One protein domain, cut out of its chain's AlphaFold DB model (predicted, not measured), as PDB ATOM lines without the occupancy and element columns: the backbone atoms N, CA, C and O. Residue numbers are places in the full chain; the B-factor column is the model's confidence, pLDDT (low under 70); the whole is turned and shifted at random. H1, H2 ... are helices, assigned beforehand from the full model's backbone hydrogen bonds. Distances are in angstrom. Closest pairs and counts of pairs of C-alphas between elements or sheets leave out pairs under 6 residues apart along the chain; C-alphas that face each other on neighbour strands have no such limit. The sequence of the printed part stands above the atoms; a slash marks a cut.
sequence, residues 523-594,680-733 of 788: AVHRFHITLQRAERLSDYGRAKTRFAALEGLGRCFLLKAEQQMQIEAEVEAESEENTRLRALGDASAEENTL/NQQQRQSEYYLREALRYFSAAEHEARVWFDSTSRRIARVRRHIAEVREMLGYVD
ATOM      1  N   ALA A 523     -46.396  24.791  34.773       98.31
ATOM      2  CA  ALA A 523     -47.612  25.589  34.616       98.31
ATOM      3  C   ALA A 523     -47.546  26.521  33.391       98.31
ATOM      4  O   ALA A 523     -48.438  26.463  32.542       98.31
ATOM      5  N   VAL A 524     -46.472  27.311  33.247       98.56
ATOM      6  CA  VAL A 524     -46.226  28.187  32.082       98.56
ATOM      7  C   VAL A 524     -46.281  27.387  30.782       98.56
ATOM      8  O   VAL A 524     -47.030  27.737  29.866       98.56
ATOM      9  N   HIS A 525     -45.563  26.264  30.713       98.38
ATOM     10  CA  HIS A 525     -45.543  25.396  29.538       98.38
ATOM     11  C   HIS A 525     -46.944  24.866  29.174       98.38
ATOM     12  O   HIS A 525     -47.366  24.948  28.017       98.38
ATOM     13  N   ARG A 526     -47.717  24.387  30.159       98.31
ATOM     14  CA  ARG A 526     -49.082  23.875  29.938       98.31
ATOM     15  C   ARG A 526     -50.075  24.970  29.545       98.31
ATOM     16  O   ARG A 526     -50.909  24.734  28.666       98.31
ATOM     17  N   PHE A 527     -49.986  26.174  30.118       98.69
ATOM     18  CA  PHE A 527     -50.817  27.298  29.681       98.69
ATOM     19  C   PHE A 527     -50.460  27.756  28.256       98.69
ATOM     20  O   PHE A 527     -51.376  28.012  27.473       98.69
ATOM     21  N   HIS A 528     -49.181  27.758  27.857       98.62
ATOM     22  CA  HIS A 528     -48.790  28.021  26.464       98.62
ATOM     23  C   HIS A 528     -49.336  26.974  25.482       98.62
ATOM     24  O   HIS A 528     -49.914  27.355  24.462       98.62
ATOM     25  N   ILE A 529     -49.245  25.673  25.799       98.44
ATOM     26  CA  ILE A 529     -49.872  24.614  24.982       98.44
ATOM     27  C   ILE A 529     -51.389  24.829  24.901       98.44
ATOM     28  O   ILE A 529     -51.975  24.694  23.826       98.44
ATOM     29  N   THR A 530     -52.036  25.204  26.008       98.44
ATOM     30  CA  THR A 530     -53.476  25.505  26.007       98.44
ATOM     31  C   THR A 530     -53.794  26.664  25.065       98.44
ATOM     32  O   THR A 530     -54.697  26.542  24.241       98.44
ATOM     33  N   LEU A 531     -53.046  27.769  25.151       98.19
ATOM     34  CA  LEU A 531     -53.243  28.954  24.320       98.19
ATOM     35  C   LEU A 531     -53.068  28.628  22.829       98.19
ATOM     36  O   LEU A 531     -53.938  28.964  22.030       98.19
ATOM     37  N   GLN A 532     -52.007  27.893  22.474       98.44
ATOM     38  CA  GLN A 532     -51.734  27.441  21.107       98.44
ATOM     39  C   GLN A 532     -52.851  26.535  20.564       98.44
ATOM     40  O   GLN A 532     -53.328  26.727  19.446       98.44
ATOM     41  N   ARG A 533     -53.299  25.544  21.348       98.00
ATOM     42  CA  ARG A 533     -54.384  24.638  20.939       98.00
ATOM     43  C   ARG A 533     -55.743  25.346  20.874       98.00
ATOM     44  O   ARG A 533     -56.575  24.960  20.058       98.00
ATOM     45  N   ALA A 534     -55.969  26.380  21.687       97.19
ATOM     46  CA  ALA A 534     -57.211  27.153  21.698       97.19
ATOM     47  C   ALA A 534     -57.426  27.991  20.425       97.19
ATOM     48  O   ALA A 534     -58.573  28.294  20.109       97.19
ATOM     49  N   GLU A 535     -56.374  28.304  19.658       96.56
ATOM     50  CA  GLU A 535     -56.514  28.934  18.332       96.56
ATOM     51  C   GLU A 535     -57.193  28.019  17.299       96.56
ATOM     52  O   GLU A 535     -57.694  28.506  16.293       96.56
ATOM     53  N   ARG A 536     -57.255  26.703  17.555       96.50
ATOM     54  CA  ARG A 536     -57.966  25.722  16.714       96.50
ATOM     55  C   ARG A 536     -59.444  25.548  17.094       96.50
ATOM     56  O   ARG A 536     -60.116  24.693  16.527       96.50
ATOM     57  N   LEU A 537     -59.941  26.310  18.070       94.12
ATOM     58  CA  LEU A 537     -61.367  26.397  18.391       94.12
ATOM     59  C   LEU A 537     -62.000  27.616  17.711       94.12
ATOM     60  O   LEU A 537     -61.351  28.638  17.503       94.12
ATOM     61  N   SER A 538     -63.304  27.540  17.469       90.62
ATOM     62  CA  SER A 538     -64.142  28.685  17.120       90.62
ATOM     63  C   SER A 538     -64.773  29.343  18.364       90.62
ATOM     64  O   SER A 538     -64.727  28.823  19.491       90.62
ATOM     65  N   ASP A 539     -65.401  30.498  18.141       90.06
ATOM     66  CA  ASP A 539     -66.438  31.091  18.997       90.06
ATOM     67  C   ASP A 539     -66.051  31.387  20.463       90.06
ATOM     68  O   ASP A 539     -64.894  31.472  20.882       90.06
ATOM     69  N   TYR A 540     -67.085  31.483  21.301       87.81
ATOM     70  CA  TYR A 540     -67.013  31.506  22.760       87.81
ATOM     71  C   TYR A 540     -66.335  30.253  23.373       87.81
ATOM     72  O   TYR A 540     -66.055  30.203  24.576       87.81
ATOM     73  N   GLY A 541     -66.079  29.212  22.569       90.19
ATOM     74  CA  GLY A 541     -65.205  28.095  22.924       90.19
ATOM     75  C   GLY A 541     -63.764  28.568  23.082       90.19
ATOM     76  O   GLY A 541     -63.234  28.540  24.195       90.19
ATOM     77  N   ARG A 542     -63.192  29.077  21.985       94.75
ATOM     78  CA  ARG A 542     -61.862  29.695  21.909       94.75
ATOM     79  C   ARG A 542     -61.674  30.776  22.966       94.75
ATOM     80  O   ARG A 542     -60.768  30.660  23.790       94.75
ATOM     81  N   ALA A 543     -62.565  31.766  23.011       94.69
ATOM     82  CA  ALA A 543     -62.433  32.917  23.907       94.69
ATOM     83  C   ALA A 543     -62.351  32.541  25.400       94.69
ATOM     84  O   ALA A 543     -61.503  33.050  26.132       94.69
ATOM     85  N   LYS A 544     -63.197  31.605  25.867       94.38
ATOM     86  CA  LYS A 544     -63.179  31.145  27.270       94.38
ATOM     87  C   LYS A 544     -61.842  30.481  27.626       94.38
ATOM     88  O   LYS A 544     -61.331  30.708  28.722       94.38
ATOM     89  N   THR A 545     -61.306  29.658  26.727       96.56
ATOM     90  CA  THR A 545     -60.056  28.916  26.944       96.56
ATOM     91  C   THR A 545     -58.837  29.836  26.853       96.56
ATOM     92  O   THR A 545     -57.982  29.790  27.733       96.56
ATOM     93  N   ARG A 546     -58.792  30.733  25.855       97.62
ATOM     94  CA  ARG A 546     -57.749  31.764  25.715       97.62
ATOM     95  C   ARG A 546     -57.669  32.658  26.944       97.62
ATOM     96  O   ARG A 546     -56.591  32.800  27.508       97.62
ATOM     97  N   PHE A 547     -58.807  33.186  27.400       97.62
ATOM     98  CA  PHE A 547     -58.879  33.994  28.616       97.62
ATOM     99  C   PHE A 547     -58.245  33.280  29.822       97.62
ATOM    100  O   PHE A 547     -57.417  33.865  30.512       97.62
ATOM    101  N   ALA A 548     -58.608  32.013  30.053       97.75
ATOM    102  CA  ALA A 548     -58.093  31.238  31.181       97.75
ATOM    103  C   ALA A 548     -56.584  30.956  31.061       97.75
ATOM    104  O   ALA A 548     -55.873  31.031  32.058       97.75
ATOM    105  N   ALA A 549     -56.081  30.689  29.851       98.31
ATOM    106  CA  ALA A 549     -54.651  30.495  29.615       98.31
ATOM    107  C   ALA A 549     -53.836  31.788  29.805       98.31
ATOM    108  O   ALA A 549     -52.767  31.748  30.408       98.31
ATOM    109  N   LEU A 550     -54.346  32.936  29.346       98.56
ATOM    110  CA  LEU A 550     -53.702  34.244  29.526       98.56
ATOM    111  C   LEU A 550     -53.706  34.681  31.002       98.56
ATOM    112  O   LEU A 550     -52.681  35.116  31.516       98.56
ATOM    113  N   GLU A 551     -54.823  34.505  31.712       98.44
ATOM    114  CA  GLU A 551     -54.909  34.751  33.160       98.44
ATOM    115  C   GLU A 551     -53.991  33.811  33.966       98.44
ATOM    116  O   GLU A 551     -53.377  34.234  34.946       98.44
ATOM    117  N   GLY A 552     -53.859  32.552  33.532       98.31
ATOM    118  CA  GLY A 552     -52.919  31.579  34.089       98.31
ATOM    119  C   GLY A 552     -51.458  31.992  33.910       98.31
ATOM    120  O   GLY A 552     -50.719  32.035  34.890       98.31
ATOM    121  N   LEU A 553     -51.059  32.381  32.693       98.75
ATOM    122  CA  LEU A 553     -49.711  32.890  32.406       98.75
ATOM    123  C   LEU A 553     -49.389  34.143  33.227       98.75
ATOM    124  O   LEU A 553     -48.326  34.198  33.841       98.75
ATOM    125  N   GLY A 554     -50.317  35.103  33.316       98.56
ATOM    126  CA  GLY A 554     -50.145  36.294  34.153       98.56
ATOM    127  C   GLY A 554     -49.850  35.945  35.615       98.56
ATOM    128  O   GLY A 554     -48.897  36.465  36.192       98.56
ATOM    129  N   ARG A 555     -50.596  34.990  36.192       98.50
ATOM    130  CA  ARG A 555     -50.362  34.487  37.558       98.50
ATOM    131  C   ARG A 555     -49.036  33.741  37.715       98.50
ATOM    132  O   ARG A 555     -48.404  33.869  38.757       98.50
ATOM    133  N   CYS A 556     -48.598  32.985  36.708       98.62
ATOM    134  CA  CYS A 556     -47.289  32.331  36.735       98.62
ATOM    135  C   CYS A 556     -46.138  33.345  36.744       98.62
ATOM    136  O   CYS A 556     -45.206  33.201  37.530       98.62
ATOM    137  N   PHE A 557     -46.193  34.370  35.887       98.50
ATOM    138  CA  PHE A 557     -45.155  35.401  35.830       98.50
ATOM    139  C   PHE A 557     -45.162  36.307  37.069       98.50
ATOM    140  O   PHE A 557     -44.090  36.648  37.559       98.50
ATOM    141  N   LEU A 558     -46.334  36.599  37.643       98.19
ATOM    142  CA  LEU A 558     -46.441  37.259  38.946       98.19
ATOM    143  C   LEU A 558     -45.735  36.448  40.048       98.19
ATOM    144  O   LEU A 558     -44.840  36.974  40.700       98.19
ATOM    145  N   LEU A 559     -46.035  35.152  40.190       97.81
ATOM    146  CA  LEU A 559     -45.381  34.310  41.202       97.81
ATOM    147  C   LEU A 559     -43.858  34.197  40.989       97.81
ATOM    148  O   LEU A 559     -43.104  34.131  41.957       97.81
ATOM    149  N   LYS A 560     -43.376  34.230  39.736       98.12
ATOM    150  CA  LYS A 560     -41.931  34.316  39.455       98.12
ATOM    151  C   LYS A 560     -41.319  35.643  39.904       98.12
ATOM    152  O   LYS A 560     -40.184  35.637  40.372       98.12
ATOM    153  N   ALA A 561     -42.037  36.762  39.782       98.00
ATOM    154  CA  ALA A 561     -41.586  38.041  40.325       98.00
ATOM    155  C   ALA A 561     -41.537  38.012  41.860       98.00
ATOM    156  O   ALA A 561     -40.526  38.404  42.429       98.00
ATOM    157  N   GLU A 562     -42.578  37.492  42.518       96.88
ATOM    158  CA  GLU A 562     -42.641  37.336  43.980       96.88
ATOM    159  C   GLU A 562     -41.466  36.496  44.514       96.88
ATOM    160  O   GLU A 562     -40.753  36.932  45.417       96.88
ATOM    161  N   GLN A 563     -41.201  35.336  43.902       96.69
ATOM    162  CA  GLN A 563     -40.057  34.478  44.242       96.69
ATOM    163  C   GLN A 563     -38.709  35.183  44.026       96.69
ATOM    164  O   GLN A 563     -37.809  35.069  44.854       96.69
ATOM    165  N   GLN A 564     -38.566  35.930  42.928       96.75
ATOM    166  CA  GLN A 564     -37.336  36.649  42.589       96.75
ATOM    167  C   GLN A 564     -37.075  37.818  43.562       96.75
ATOM    168  O   GLN A 564     -35.956  37.962  44.050       96.75
ATOM    169  N   MET A 565     -38.117  38.565  43.950       95.75
ATOM    170  CA  MET A 565     -38.040  39.611  44.979       95.75
ATOM    171  C   MET A 565     -37.762  39.048  46.384       95.75
ATOM    172  O   MET A 565     -37.033  39.672  47.151       95.75
ATOM    173  N   GLN A 566     -38.283  37.862  46.727       95.88
ATOM    174  CA  GLN A 566     -37.935  37.201  47.991       95.88
ATOM    175  C   GLN A 566     -36.447  36.813  48.028       95.88
ATOM    176  O   GLN A 566     -35.777  37.086  49.020       95.88
ATOM    177  N   ILE A 567     -35.910  36.249  46.939       95.50
ATOM    178  CA  ILE A 567     -34.478  35.920  46.823       95.50
ATOM    179  C   ILE A 567     -33.609  37.187  46.912       95.50
ATOM    180  O   ILE A 567     -32.546  37.158  47.527       95.50
ATOM    181  N   GLU A 568     -34.049  38.306  46.330       93.50
ATOM    182  CA  GLU A 568     -33.379  39.609  46.472       93.50
ATOM    183  C   GLU A 568     -33.334  40.074  47.936       93.50
ATOM    184  O   GLU A 568     -32.260  40.422  48.423       93.50
ATOM    185  N   ALA A 569     -34.457  40.005  48.657       95.25
ATOM    186  CA  ALA A 569     -34.535  40.395  50.065       95.25
ATOM    187  C   ALA A 569     -33.725  39.472  51.000       95.25
ATOM    188  O   ALA A 569     -33.117  39.946  51.958       95.25
ATOM    189  N   GLU A 570     -33.680  38.165  50.723       95.88
ATOM    190  CA  GLU A 570     -32.855  37.206  51.471       95.88
ATOM    191  C   GLU A 570     -31.353  37.476  51.255       95.88
ATOM    192  O   GLU A 570     -30.592  37.530  52.222       95.88
ATOM    193  N   VAL A 571     -30.928  37.753  50.015       94.31
ATOM    194  CA  VAL A 571     -29.536  38.131  49.692       94.31
ATOM    195  C   VAL A 571     -29.153  39.496  50.281       94.31
ATOM    196  O   VAL A 571     -28.015  39.675  50.721       94.31
ATOM    197  N   GLU A 572     -30.075  40.461  50.325       94.44
ATOM    198  CA  GLU A 572     -29.842  41.755  50.979       94.44
ATOM    199  C   GLU A 572     -29.689  41.593  52.500       94.44
ATOM    200  O   GLU A 572     -28.713  42.090  53.065       94.44
ATOM    201  N   ALA A 573     -30.556  40.808  53.151       95.56
ATOM    202  CA  ALA A 573     -30.454  40.508  54.579       95.56
ATOM    203  C   ALA A 573     -29.153  39.762  54.940       95.56
ATOM    204  O   ALA A 573     -28.477  40.136  55.904       95.56
ATOM    205  N   GLU A 574     -28.740  38.765  54.147       95.38
ATOM    206  CA  GLU A 574     -27.431  38.116  54.311       95.38
ATOM    207  C   GLU A 574     -26.272  39.110  54.123       95.38
ATOM    208  O   GLU A 574     -25.265  39.035  54.832       95.38
ATOM    209  N   SER A 575     -26.388  40.061  53.191       94.00
ATOM    210  CA  SER A 575     -25.381  41.103  52.956       94.00
ATOM    211  C   SER A 575     -25.285  42.092  54.127       94.00
ATOM    212  O   SER A 575     -24.174  42.447  54.543       94.00
ATOM    213  N   GLU A 576     -26.414  42.499  54.714       95.62
ATOM    214  CA  GLU A 576     -26.448  43.314  55.933       95.62
ATOM    215  C   GLU A 576     -25.847  42.568  57.133       95.62
ATOM    216  O   GLU A 576     -25.000  43.128  57.836       95.62
ATOM    217  N   GLU A 577     -26.205  41.296  57.352       96.19
ATOM    218  CA  GLU A 577     -25.639  40.496  58.444       96.19
ATOM    219  C   GLU A 577     -24.129  40.287  58.265       96.19
ATOM    220  O   GLU A 577     -23.361  40.521  59.201       96.19
ATOM    221  N   ASN A 578     -23.661  39.956  57.059       94.31
ATOM    222  CA  ASN A 578     -22.227  39.858  56.765       94.31
ATOM    223  C   ASN A 578     -21.493  41.191  56.986       94.31
ATOM    224  O   ASN A 578     -20.364  41.204  57.480       94.31
ATOM    225  N   THR A 579     -22.121  42.322  56.653       95.88
ATOM    226  CA  THR A 579     -21.561  43.662  56.891       95.88
ATOM    227  C   THR A 579     -21.486  43.971  58.389       95.88
ATOM    228  O   THR A 579     -20.463  44.457  58.875       95.88
ATOM    229  N   ARG A 580     -22.521  43.605  59.153       96.25
ATOM    230  CA  ARG A 580     -22.575  43.740  60.614       96.25
ATOM    231  C   ARG A 580     -21.551  42.850  61.323       96.25
ATOM    232  O   ARG A 580     -20.899  43.309  62.259       96.25
ATOM    233  N   LEU A 581     -21.369  41.610  60.869       95.06
ATOM    234  CA  LEU A 581     -20.357  40.687  61.392       95.06
ATOM    235  C   LEU A 581     -18.933  41.178  61.103       95.06
ATOM    236  O   LEU A 581     -18.072  41.060  61.973       95.06
ATOM    237  N   ARG A 582     -18.684  41.793  59.938       95.19
ATOM    238  CA  ARG A 582     -17.401  42.463  59.652       95.19
ATOM    239  C   ARG A 582     -17.165  43.655  60.570       95.19
ATOM    240  O   ARG A 582     -16.125  43.694  61.209       95.19
ATOM    241  N   ALA A 583     -18.145  44.546  60.735       94.44
ATOM    242  CA  ALA A 583     -18.023  45.687  61.644       94.44
ATOM    243  C   ALA A 583     -17.738  45.265  63.104       94.44
ATOM    244  O   ALA A 583     -16.962  45.919  63.796       94.44
ATOM    245  N   LEU A 584     -18.317  44.148  63.562       94.75
ATOM    246  CA  LEU A 584     -18.001  43.549  64.866       94.75
ATOM    247  C   LEU A 584     -16.597  42.918  64.910       94.75
ATOM    248  O   LEU A 584     -15.911  43.026  65.927       94.75
ATOM    249  N   GLY A 585     -16.153  42.282  63.823       93.62
ATOM    250  CA  GLY A 585     -14.799  41.739  63.688       93.62
ATOM    251  C   GLY A 585     -13.720  42.824  63.689       93.62
ATOM    252  O   GLY A 585     -12.735  42.702  64.414       93.62
ATOM    253  N   ASP A 586     -13.938  43.911  62.949       92.88
ATOM    254  CA  ASP A 586     -13.042  45.069  62.885       92.88
ATOM    255  C   ASP A 586     -12.975  45.783  64.247       92.88
ATOM    256  O   ASP A 586     -11.882  46.044  64.749       92.88
ATOM    257  N   ALA A 587     -14.115  45.986  64.921       91.06
ATOM    258  CA  ALA A 587     -14.148  46.518  66.287       91.06
ATOM    259  C   ALA A 587     -13.396  45.617  67.290       91.06
ATOM    260  O   ALA A 587     -12.678  46.112  68.159       91.06
ATOM    261  N   SER A 588     -13.496  44.289  67.148       88.31
ATOM    262  CA  SER A 588     -12.716  43.350  67.963       88.31
ATOM    263  C   SER A 588     -11.219  43.383  67.620       88.31
ATOM    264  O   SER A 588     -10.383  43.218  68.507       88.31
ATOM    265  N   ALA A 589     -10.836  43.644  66.367       86.56
ATOM    266  CA  ALA A 589      -9.436  43.846  65.987       86.56
ATOM    267  C   ALA A 589      -8.859  45.153  66.573       86.56
ATOM    268  O   ALA A 589      -7.708  45.176  67.024       86.56
ATOM    269  N   GLU A 590      -9.654  46.224  66.652       86.94
ATOM    270  CA  GLU A 590      -9.276  47.449  67.369       86.94
ATOM    271  C   GLU A 590      -9.128  47.208  68.882       86.94
ATOM    272  O   GLU A 590      -8.119  47.610  69.464       86.94
ATOM    273  N   GLU A 591     -10.053  46.478  69.518       84.00
ATOM    274  CA  GLU A 591      -9.949  46.115  70.941       84.00
ATOM    275  C   GLU A 591      -8.703  45.255  71.229       84.00
ATOM    276  O   GLU A 591      -7.935  45.551  72.149       84.00
ATOM    277  N   ASN A 592      -8.433  44.239  70.403       79.88
ATOM    278  CA  ASN A 592      -7.246  43.394  70.540       79.88
ATOM    279  C   ASN A 592      -5.942  44.193  70.352       79.88
ATOM    280  O   ASN A 592      -5.019  44.050  71.154       79.88
ATOM    281  N   THR A 593      -5.865  45.088  69.359       80.81
ATOM    282  CA  THR A 593      -4.664  45.923  69.144       80.81
ATOM    283  C   THR A 593      -4.516  47.072  70.150       80.81
ATOM    284  O   THR A 593      -3.424  47.633  70.272       80.81
ATOM    285  N   LEU A 594      -5.564  47.429  70.900       80.12
ATOM    286  CA  LEU A 594      -5.467  48.261  72.107       80.12
ATOM    287  C   LEU A 594      -4.949  47.452  73.306       80.12
ATOM    288  O   LEU A 594      -4.052  47.915  74.012       80.12
ATOM    289  N   ASN A 680     -28.243  44.586  40.405       89.38
ATOM    290  CA  ASN A 680     -28.850  45.173  39.205       89.38
ATOM    291  C   ASN A 680     -29.335  44.136  38.172       89.38
ATOM    292  O   ASN A 680     -30.059  44.504  37.252       89.38
ATOM    293  N   GLN A 681     -28.891  42.876  38.237       90.56
ATOM    294  CA  GLN A 681     -29.349  41.803  37.352       90.56
ATOM    295  C   GLN A 681     -30.604  41.117  37.903       90.56
ATOM    296  O   GLN A 681     -31.508  40.829  37.123       90.56
ATOM    297  N   GLN A 682     -30.671  40.900  39.218       88.88
ATOM    298  CA  GLN A 682     -31.825  40.294  39.888       88.88
ATOM    299  C   GLN A 682     -33.046  41.223  39.798       88.88
ATOM    300  O   GLN A 682     -34.055  40.832  39.217       88.88
ATOM    301  N   GLN A 683     -32.890  42.501  40.165       90.94
ATOM    302  CA  GLN A 683     -33.960  43.507  40.074       90.94
ATOM    303  C   GLN A 683     -34.541  43.657  38.649       90.94
ATOM    304  O   GLN A 683     -35.735  43.880  38.456       90.94
ATOM    305  N   ARG A 684     -33.710  43.500  37.608       94.25
ATOM    306  CA  ARG A 684     -34.170  43.504  36.202       94.25
ATOM    307  C   ARG A 684     -34.950  42.244  35.828       94.25
ATOM    308  O   ARG A 684     -35.728  42.277  34.879       94.25
ATOM    309  N   GLN A 685     -34.724  41.138  36.529       95.88
ATOM    310  CA  GLN A 685     -35.401  39.864  36.315       95.88
ATOM    311  C   GLN A 685     -36.774  39.842  37.003       95.88
ATOM    312  O   GLN A 685     -37.746  39.437  36.363       95.88
ATOM    313  N   SER A 686     -36.888  40.353  38.234       96.44
ATOM    314  CA  SER A 686     -38.181  40.607  38.890       96.44
ATOM    315  C   SER A 686     -39.016  41.622  38.094       96.44
ATOM    316  O   SER A 686     -40.167  41.332  37.760       96.44
ATOM    317  N   GLU A 687     -38.428  42.744  37.659       96.81
ATOM    318  CA  GLU A 687     -39.114  43.724  36.799       96.81
ATOM    319  C   GLU A 687     -39.566  43.119  35.453       96.81
ATOM    320  O   GLU A 687     -40.695  43.347  35.009       96.81
ATOM    321  N   TYR A 688     -38.723  42.311  34.799       97.56
ATOM    322  CA  TYR A 688     -39.082  41.602  33.566       97.56
ATOM    323  C   TYR A 688     -40.295  40.678  33.762       97.56
ATOM    324  O   TYR A 688     -41.220  40.695  32.946       97.56
ATOM    325  N   TYR A 689     -40.330  39.912  34.857       98.12
ATOM    326  CA  TYR A 689     -41.461  39.041  35.172       98.12
ATOM    327  C   TYR A 689     -42.751  39.831  35.456       98.12
ATOM    328  O   TYR A 689     -43.807  39.453  34.947       98.12
ATOM    329  N   LEU A 690     -42.682  40.964  36.167       98.12
ATOM    330  CA  LEU A 690     -43.837  41.854  36.366       98.12
ATOM    331  C   LEU A 690     -44.356  42.432  35.038       98.12
ATOM    332  O   LEU A 690     -45.562  42.428  34.785       98.12
ATOM    333  N   ARG A 691     -43.462  42.875  34.143       98.19
ATOM    334  CA  ARG A 691     -43.833  43.379  32.808       98.19
ATOM    335  C   ARG A 691     -44.507  42.296  31.949       98.19
ATOM    336  O   ARG A 691     -45.513  42.579  31.296       98.19
ATOM    337  N   GLU A 692     -44.020  41.054  31.989       98.44
ATOM    338  CA  GLU A 692     -44.679  39.914  31.331       98.44
ATOM    339  C   GLU A 692     -46.051  39.603  31.950       98.44
ATOM    340  O   GLU A 692     -47.028  39.432  31.217       98.44
ATOM    341  N   ALA A 693     -46.167  39.599  33.283       98.44
ATOM    342  CA  ALA A 693     -47.442  39.406  33.972       98.44
ATOM    343  C   ALA A 693     -48.478  40.462  33.546       98.44
ATOM    344  O   ALA A 693     -49.599  40.115  33.162       98.44
ATOM    345  N   LEU A 694     -48.080  41.740  33.511       98.38
ATOM    346  CA  LEU A 694     -48.914  42.849  33.044       98.38
ATOM    347  C   LEU A 694     -49.351  42.665  31.582       98.38
ATOM    348  O   LEU A 694     -50.514  42.923  31.256       98.38
ATOM    349  N   ARG A 695     -48.460  42.176  30.706       98.44
ATOM    350  CA  ARG A 695     -48.768  41.889  29.294       98.44
ATOM    351  C   ARG A 695     -49.831  40.794  29.161       98.44
ATOM    352  O   ARG A 695     -50.806  40.982  28.430       98.44
ATOM    353  N   TYR A 696     -49.689  39.685  29.889       98.62
ATOM    354  CA  TYR A 696     -50.669  38.594  29.867       98.62
ATOM    355  C   TYR A 696     -52.012  38.987  30.493       98.62
ATOM    356  O   TYR A 696     -53.057  38.694  29.906       98.62
ATOM    357  N   PHE A 697     -52.020  39.708  31.620       98.50
ATOM    358  CA  PHE A 697     -53.265  40.197  32.219       98.50
ATOM    359  C   PHE A 697     -53.975  41.229  31.333       98.50
ATOM    360  O   PHE A 697     -55.192  41.154  31.178       98.50
ATOM    361  N   SER A 698     -53.247  42.135  30.674       98.19
ATOM    362  CA  SER A 698     -53.836  43.096  29.726       98.19
ATOM    363  C   SER A 698     -54.465  42.393  28.516       98.19
ATOM    364  O   SER A 698     -55.586  42.720  28.120       98.19
ATOM    365  N   ALA A 699     -53.802  41.364  27.973       98.19
ATOM    366  CA  ALA A 699     -54.361  40.525  26.911       98.19
ATOM    367  C   ALA A 699     -55.605  39.740  27.380       98.19
ATOM    368  O   ALA A 699     -56.595  39.656  26.649       98.19
ATOM    369  N   ALA A 700     -55.592  39.217  28.611       97.94
ATOM    370  CA  ALA A 700     -56.755  38.574  29.219       97.94
ATOM    371  C   ALA A 700     -57.920  39.562  29.412       97.94
ATOM    372  O   ALA A 700     -59.070  39.197  29.166       97.94
ATOM    373  N   GLU A 701     -57.663  40.816  29.805       97.50
ATOM    374  CA  GLU A 701     -58.723  41.821  29.940       97.50
ATOM    375  C   GLU A 701     -59.307  42.219  28.578       97.50
ATOM    376  O   GLU A 701     -60.524  42.353  28.462       97.50
ATOM    377  N   HIS A 702     -58.480  42.339  27.534       97.00
ATOM    378  CA  HIS A 702     -58.948  42.607  26.172       97.00
ATOM    379  C   HIS A 702     -59.870  41.486  25.657       97.00
ATOM    380  O   HIS A 702     -61.018  41.750  25.296       97.00
ATOM    381  N   GLU A 703     -59.425  40.224  25.716       96.69
ATOM    382  CA  GLU A 703     -60.245  39.051  25.365       96.69
ATOM    383  C   GLU A 703     -61.550  39.021  26.193       96.69
ATOM    384  O   GLU A 703     -62.631  38.725  25.677       96.69
ATOM    385  N   ALA A 704     -61.480  39.403  27.473       94.06
ATOM    386  CA  ALA A 704     -62.638  39.469  28.355       94.06
ATOM    387  C   ALA A 704     -63.641  40.579  27.995       94.06
ATOM    388  O   ALA A 704     -64.844  40.332  28.080       94.06
ATOM    389  N   ARG A 705     -63.179  41.769  27.577       93.31
ATOM    390  CA  ARG A 705     -64.039  42.881  27.121       93.31
ATOM    391  C   ARG A 705     -64.795  42.537  25.829       93.31
ATOM    392  O   ARG A 705     -65.925  42.980  25.661       93.31
ATOM    393  N   VAL A 706     -64.202  41.736  24.937       93.00
ATOM    394  CA  VAL A 706     -64.815  41.338  23.649       93.00
ATOM    395  C   VAL A 706     -65.888  40.245  23.811       93.00
ATOM    396  O   VAL A 706     -66.850  40.197  23.034       93.00
ATOM    397  N   TRP A 707     -65.742  39.365  24.812       91.62
ATOM    398  CA  TRP A 707     -66.531  38.127  24.923       91.62
ATOM    399  C   TRP A 707     -67.364  37.952  26.202       91.62
ATOM    400  O   TRP A 707     -68.196  37.042  26.243       91.62
ATOM    401  N   PHE A 708     -67.186  38.776  27.239       88.25
ATOM    402  CA  PHE A 708     -67.978  38.708  28.475       88.25
ATOM    403  C   PHE A 708     -68.728  40.022  28.755       88.25
ATOM    404  O   PHE A 708     -68.405  41.076  28.223       88.25
ATOM    405  N   ASP A 709     -69.745  39.950  29.619       85.00
ATOM    406  CA  ASP A 709     -70.433  41.124  30.184       85.00
ATOM    407  C   ASP A 709     -69.412  42.067  30.855       85.00
ATOM    408  O   ASP A 709     -68.521  41.585  31.555       85.00
ATOM    409  N   SER A 710     -69.543  43.389  30.707       82.12
ATOM    410  CA  SER A 710     -68.636  44.360  31.348       82.12
ATOM    411  C   SER A 710     -68.656  44.290  32.883       82.12
ATOM    412  O   SER A 710     -67.664  44.609  33.534       82.12
ATOM    413  N   THR A 711     -69.745  43.785  33.472       80.88
ATOM    414  CA  THR A 711     -69.889  43.488  34.909       80.88
ATOM    415  C   THR A 711     -69.374  42.092  35.304       80.88
ATOM    416  O   THR A 711     -69.553  41.645  36.440       80.88
ATOM    417  N   SER A 712     -68.724  41.368  34.385       84.94
ATOM    418  CA  SER A 712     -68.190  40.026  34.625       84.94
ATOM    419  C   SER A 712     -67.128  40.012  35.723       84.94
ATOM    420  O   SER A 712     -66.105  40.696  35.649       84.94
ATOM    421  N   ARG A 713     -67.303  39.100  36.692       86.50
ATOM    422  CA  ARG A 713     -66.317  38.790  37.748       86.50
ATOM    423  C   ARG A 713     -64.914  38.473  37.203       86.50
ATOM    424  O   ARG A 713     -63.948  38.638  37.937       86.50
ATOM    425  N   ARG A 714     -64.795  38.034  35.940       89.69
ATOM    426  CA  ARG A 714     -63.504  37.808  35.261       89.69
ATOM    427  C   ARG A 714     -62.758  39.118  35.002       89.69
ATOM    428  O   ARG A 714     -61.609  39.235  35.406       89.69
ATOM    429  N   ILE A 715     -63.433  40.112  34.418       92.25
ATOM    430  CA  ILE A 715     -62.863  41.443  34.149       92.25
ATOM    431  C   ILE A 715     -62.458  42.100  35.471       92.25
ATOM    432  O   ILE A 715     -61.322  42.534  35.622       92.25
ATOM    433  N   ALA A 716     -63.349  42.092  36.468       90.06
ATOM    434  CA  ALA A 716     -63.074  42.683  37.780       90.06
ATOM    435  C   ALA A 716     -61.891  42.023  38.523       90.06
ATOM    436  O   ALA A 716     -61.187  42.701  39.268       90.06
ATOM    437  N   ARG A 717     -61.655  40.718  38.325       93.94
ATOM    438  CA  ARG A 717     -60.501  40.009  38.901       93.94
ATOM    439  C   ARG A 717     -59.205  40.330  38.158       93.94
ATOM    440  O   ARG A 717     -58.233  40.690  38.807       93.94
ATOM    441  N   VAL A 718     -59.201  40.266  36.825       96.81
ATOM    442  CA  VAL A 718     -58.011  40.604  36.023       96.81
ATOM    443  C   VAL A 718     -57.609  42.067  36.218       96.81
ATOM    444  O   VAL A 718     -56.430  42.340  36.394       96.81
ATOM    445  N   ARG A 719     -58.565  43.000  36.324       95.94
ATOM    446  CA  ARG A 719     -58.282  44.402  36.686       95.94
ATOM    447  C   ARG A 719     -57.599  44.559  38.045       95.94
ATOM    448  O   ARG A 719     -56.772  45.452  38.184       95.94
ATOM    449  N   ARG A 720     -57.910  43.705  39.030       95.38
ATOM    450  CA  ARG A 720     -57.191  43.705  40.314       95.38
ATOM    451  C   ARG A 720     -55.735  43.297  40.114       95.38
ATOM    452  O   ARG A 720     -54.871  44.022  40.576       95.38
ATOM    453  N   HIS A 721     -55.482  42.217  39.378       97.38
ATOM    454  CA  HIS A 721     -54.119  41.769  39.073       97.38
ATOM    455  C   HIS A 721     -53.332  42.784  38.221       97.38
ATOM    456  O   HIS A 721     -52.132  42.942  38.402       97.38
ATOM    457  N   ILE A 722     -53.998  43.539  37.337       97.56
ATOM    458  CA  ILE A 722     -53.380  44.667  36.618       97.56
ATOM    459  C   ILE A 722     -52.967  45.783  37.591       97.56
ATOM    460  O   ILE A 722     -51.856  46.286  37.475       97.56
ATOM    461  N   ALA A 723     -53.827  46.165  38.542       95.88
ATOM    462  CA  ALA A 723     -53.503  47.191  39.538       95.88
ATOM    463  C   ALA A 723     -52.379  46.741  40.493       95.88
ATOM    464  O   ALA A 723     -51.424  47.474  40.699       95.88
ATOM    465  N   GLU A 724     -52.456  45.507  40.987       96.88
ATOM    466  CA  GLU A 724     -51.453  44.831  41.825       96.88
ATOM    467  C   GLU A 724     -50.066  44.809  41.148       96.88
ATOM    468  O   GLU A 724     -49.072  45.239  41.731       96.88
ATOM    469  N   VAL A 725     -49.990  44.417  39.870       97.56
ATOM    470  CA  VAL A 725     -48.728  44.429  39.110       97.56
ATOM    471  C   VAL A 725     -48.244  45.852  38.783       97.56
ATOM    472  O   VAL A 725     -47.037  46.079  38.740       97.56
ATOM    473  N   ARG A 726     -49.141  46.831  38.590       96.62
ATOM    474  CA  ARG A 726     -48.770  48.254  38.444       96.62
ATOM    475  C   ARG A 726     -48.164  48.822  39.731       96.62
ATOM    476  O   ARG A 726     -47.144  49.499  39.659       96.62
ATOM    477  N   GLU A 727     -48.754  48.500  40.882       95.69
ATOM    478  CA  GLU A 727     -48.277  48.896  42.212       95.69
ATOM    479  C   GLU A 727     -46.860  48.355  42.470       95.69
ATOM    480  O   GLU A 727     -45.963  49.128  42.802       95.69
ATOM    481  N   MET A 728     -46.611  47.070  42.186       96.06
ATOM    482  CA  MET A 728     -45.268  46.468  42.274       96.06
ATOM    483  C   MET A 728     -44.255  47.023  41.256       96.06
ATOM    484  O   MET A 728     -43.057  47.005  41.523       96.06
ATOM    485  N   LEU A 729     -44.706  47.544  40.110       96.81
ATOM    486  CA  LEU A 729     -43.855  48.255  39.141       96.81
ATOM    487  C   LEU A 729     -43.608  49.731  39.509       96.81
ATOM    488  O   LEU A 729     -42.931  50.439  38.762       96.81
ATOM    489  N   GLY A 730     -44.156  50.222  40.626       96.00
ATOM    490  CA  GLY A 730     -44.045  51.627  41.032       96.00
ATOM    491  C   GLY A 730     -44.844  52.597  40.153       96.00
ATOM    492  O   GLY A 730     -44.626  53.808  40.220       96.00
ATOM    493  N   TYR A 731     -45.774  52.098  39.332       94.88
ATOM    494  CA  TYR A 731     -46.673  52.933  38.540       94.88
ATOM    495  C   TYR A 731     -47.776  53.499  39.440       94.88
ATOM    496  O   TYR A 731     -48.817  52.876  39.649       94.88
ATOM    497  N   VAL A 732     -47.535  54.700  39.966       82.81
ATOM    498  CA  VAL A 732     -48.554  55.513  40.643       82.81
ATOM    499  C   VAL A 732     -49.711  55.767  39.670       82.81
ATOM    500  O   VAL A 732     -49.476  56.230  38.555       82.81
ATOM    501  N   ASP A 733     -50.953  55.504  40.091       71.56
ATOM    502  CA  ASP A 733     -52.160  55.839  39.321       71.56
ATOM    503  C   ASP A 733     -52.354  57.373  39.263       71.56
ATOM    504  O   ASP A 733     -53.168  57.937  39.993       71.56
TER     505      ASP A 733
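AT A GLANCE: This is residues 523 to 594 and 680 to 733 of the 788 residues of an uncharacterized protein of Rhinocladiella mackenziei CBS 650.93 (UniProt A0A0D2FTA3). One very long helix, H2, has three shorter helices gathered along the half nearer its start, while residues 569 to 594 of its other half stick out as a bare arm. H1 folds back along H2 on one side, H3 runs back along another side, and H4 packs on H3, so that H2, H3 and H4 form an up-and-down bundle, each running against the one before. The printed part has 126 residues with four named helices in the order H1, H2, H3, H4 and no named strand, and the class is all helix. The whole is extended, with a radius of gyration of the C-alphas of 22.1 A, and spans 83 by 32 by 20 A, the arm making the length.

HOW THE PARTS SIT: H1, residues 523 to 534, touches H2, residues 539 to 594, with residues 542 to 556 of H2 alone. They form a helical hairpin at a shallow tilt of 20 degrees, opposite ways; their closest C-alphas, of Phe 527 and Ala 549, are 5.0 A apart. H3, residues 680 to 707, touches H2 at a shallow tilt of 20 degrees, opposite ways, closest at the C-alphas of Gly 554 and Ala 693, 4.1 A. H4, residues 713 to 728, forms a helical hairpin with H3 at 21 degrees, closest at the C-alphas of Glu 701 and Ile 715, 5.9 A. H2 and H4 are close but not clearly touching, at 7.2 A between the C-alphas of Glu 551 and Val 718. H1 is apart from H3 and H4. Every O i to N i+4 pair is within hydrogen-bond range in H1, H2 and H4, and 23 of 24 in H3.

IN THESE COORDINATES: H1 begins at C-alpha 523, (-47.612, 25.589, 34.616). H2 measures 82.7 A and ends at C-alpha 594, (-5.467, 48.261, 72.107). H3 measures 40.9 A, and H4 ends at C-alpha 728, (-45.268, 46.468, 42.274).

THE WHOLE: Residues 595 to 679 are not printed, and C-alphas 594 and 680 are 40.5 A apart across the cut. Without the arm the body spans 45 by 31 by 14 A. The links H1 to H2 and H3 to H4 are tight. No printed residue is under 70 in pLDDT.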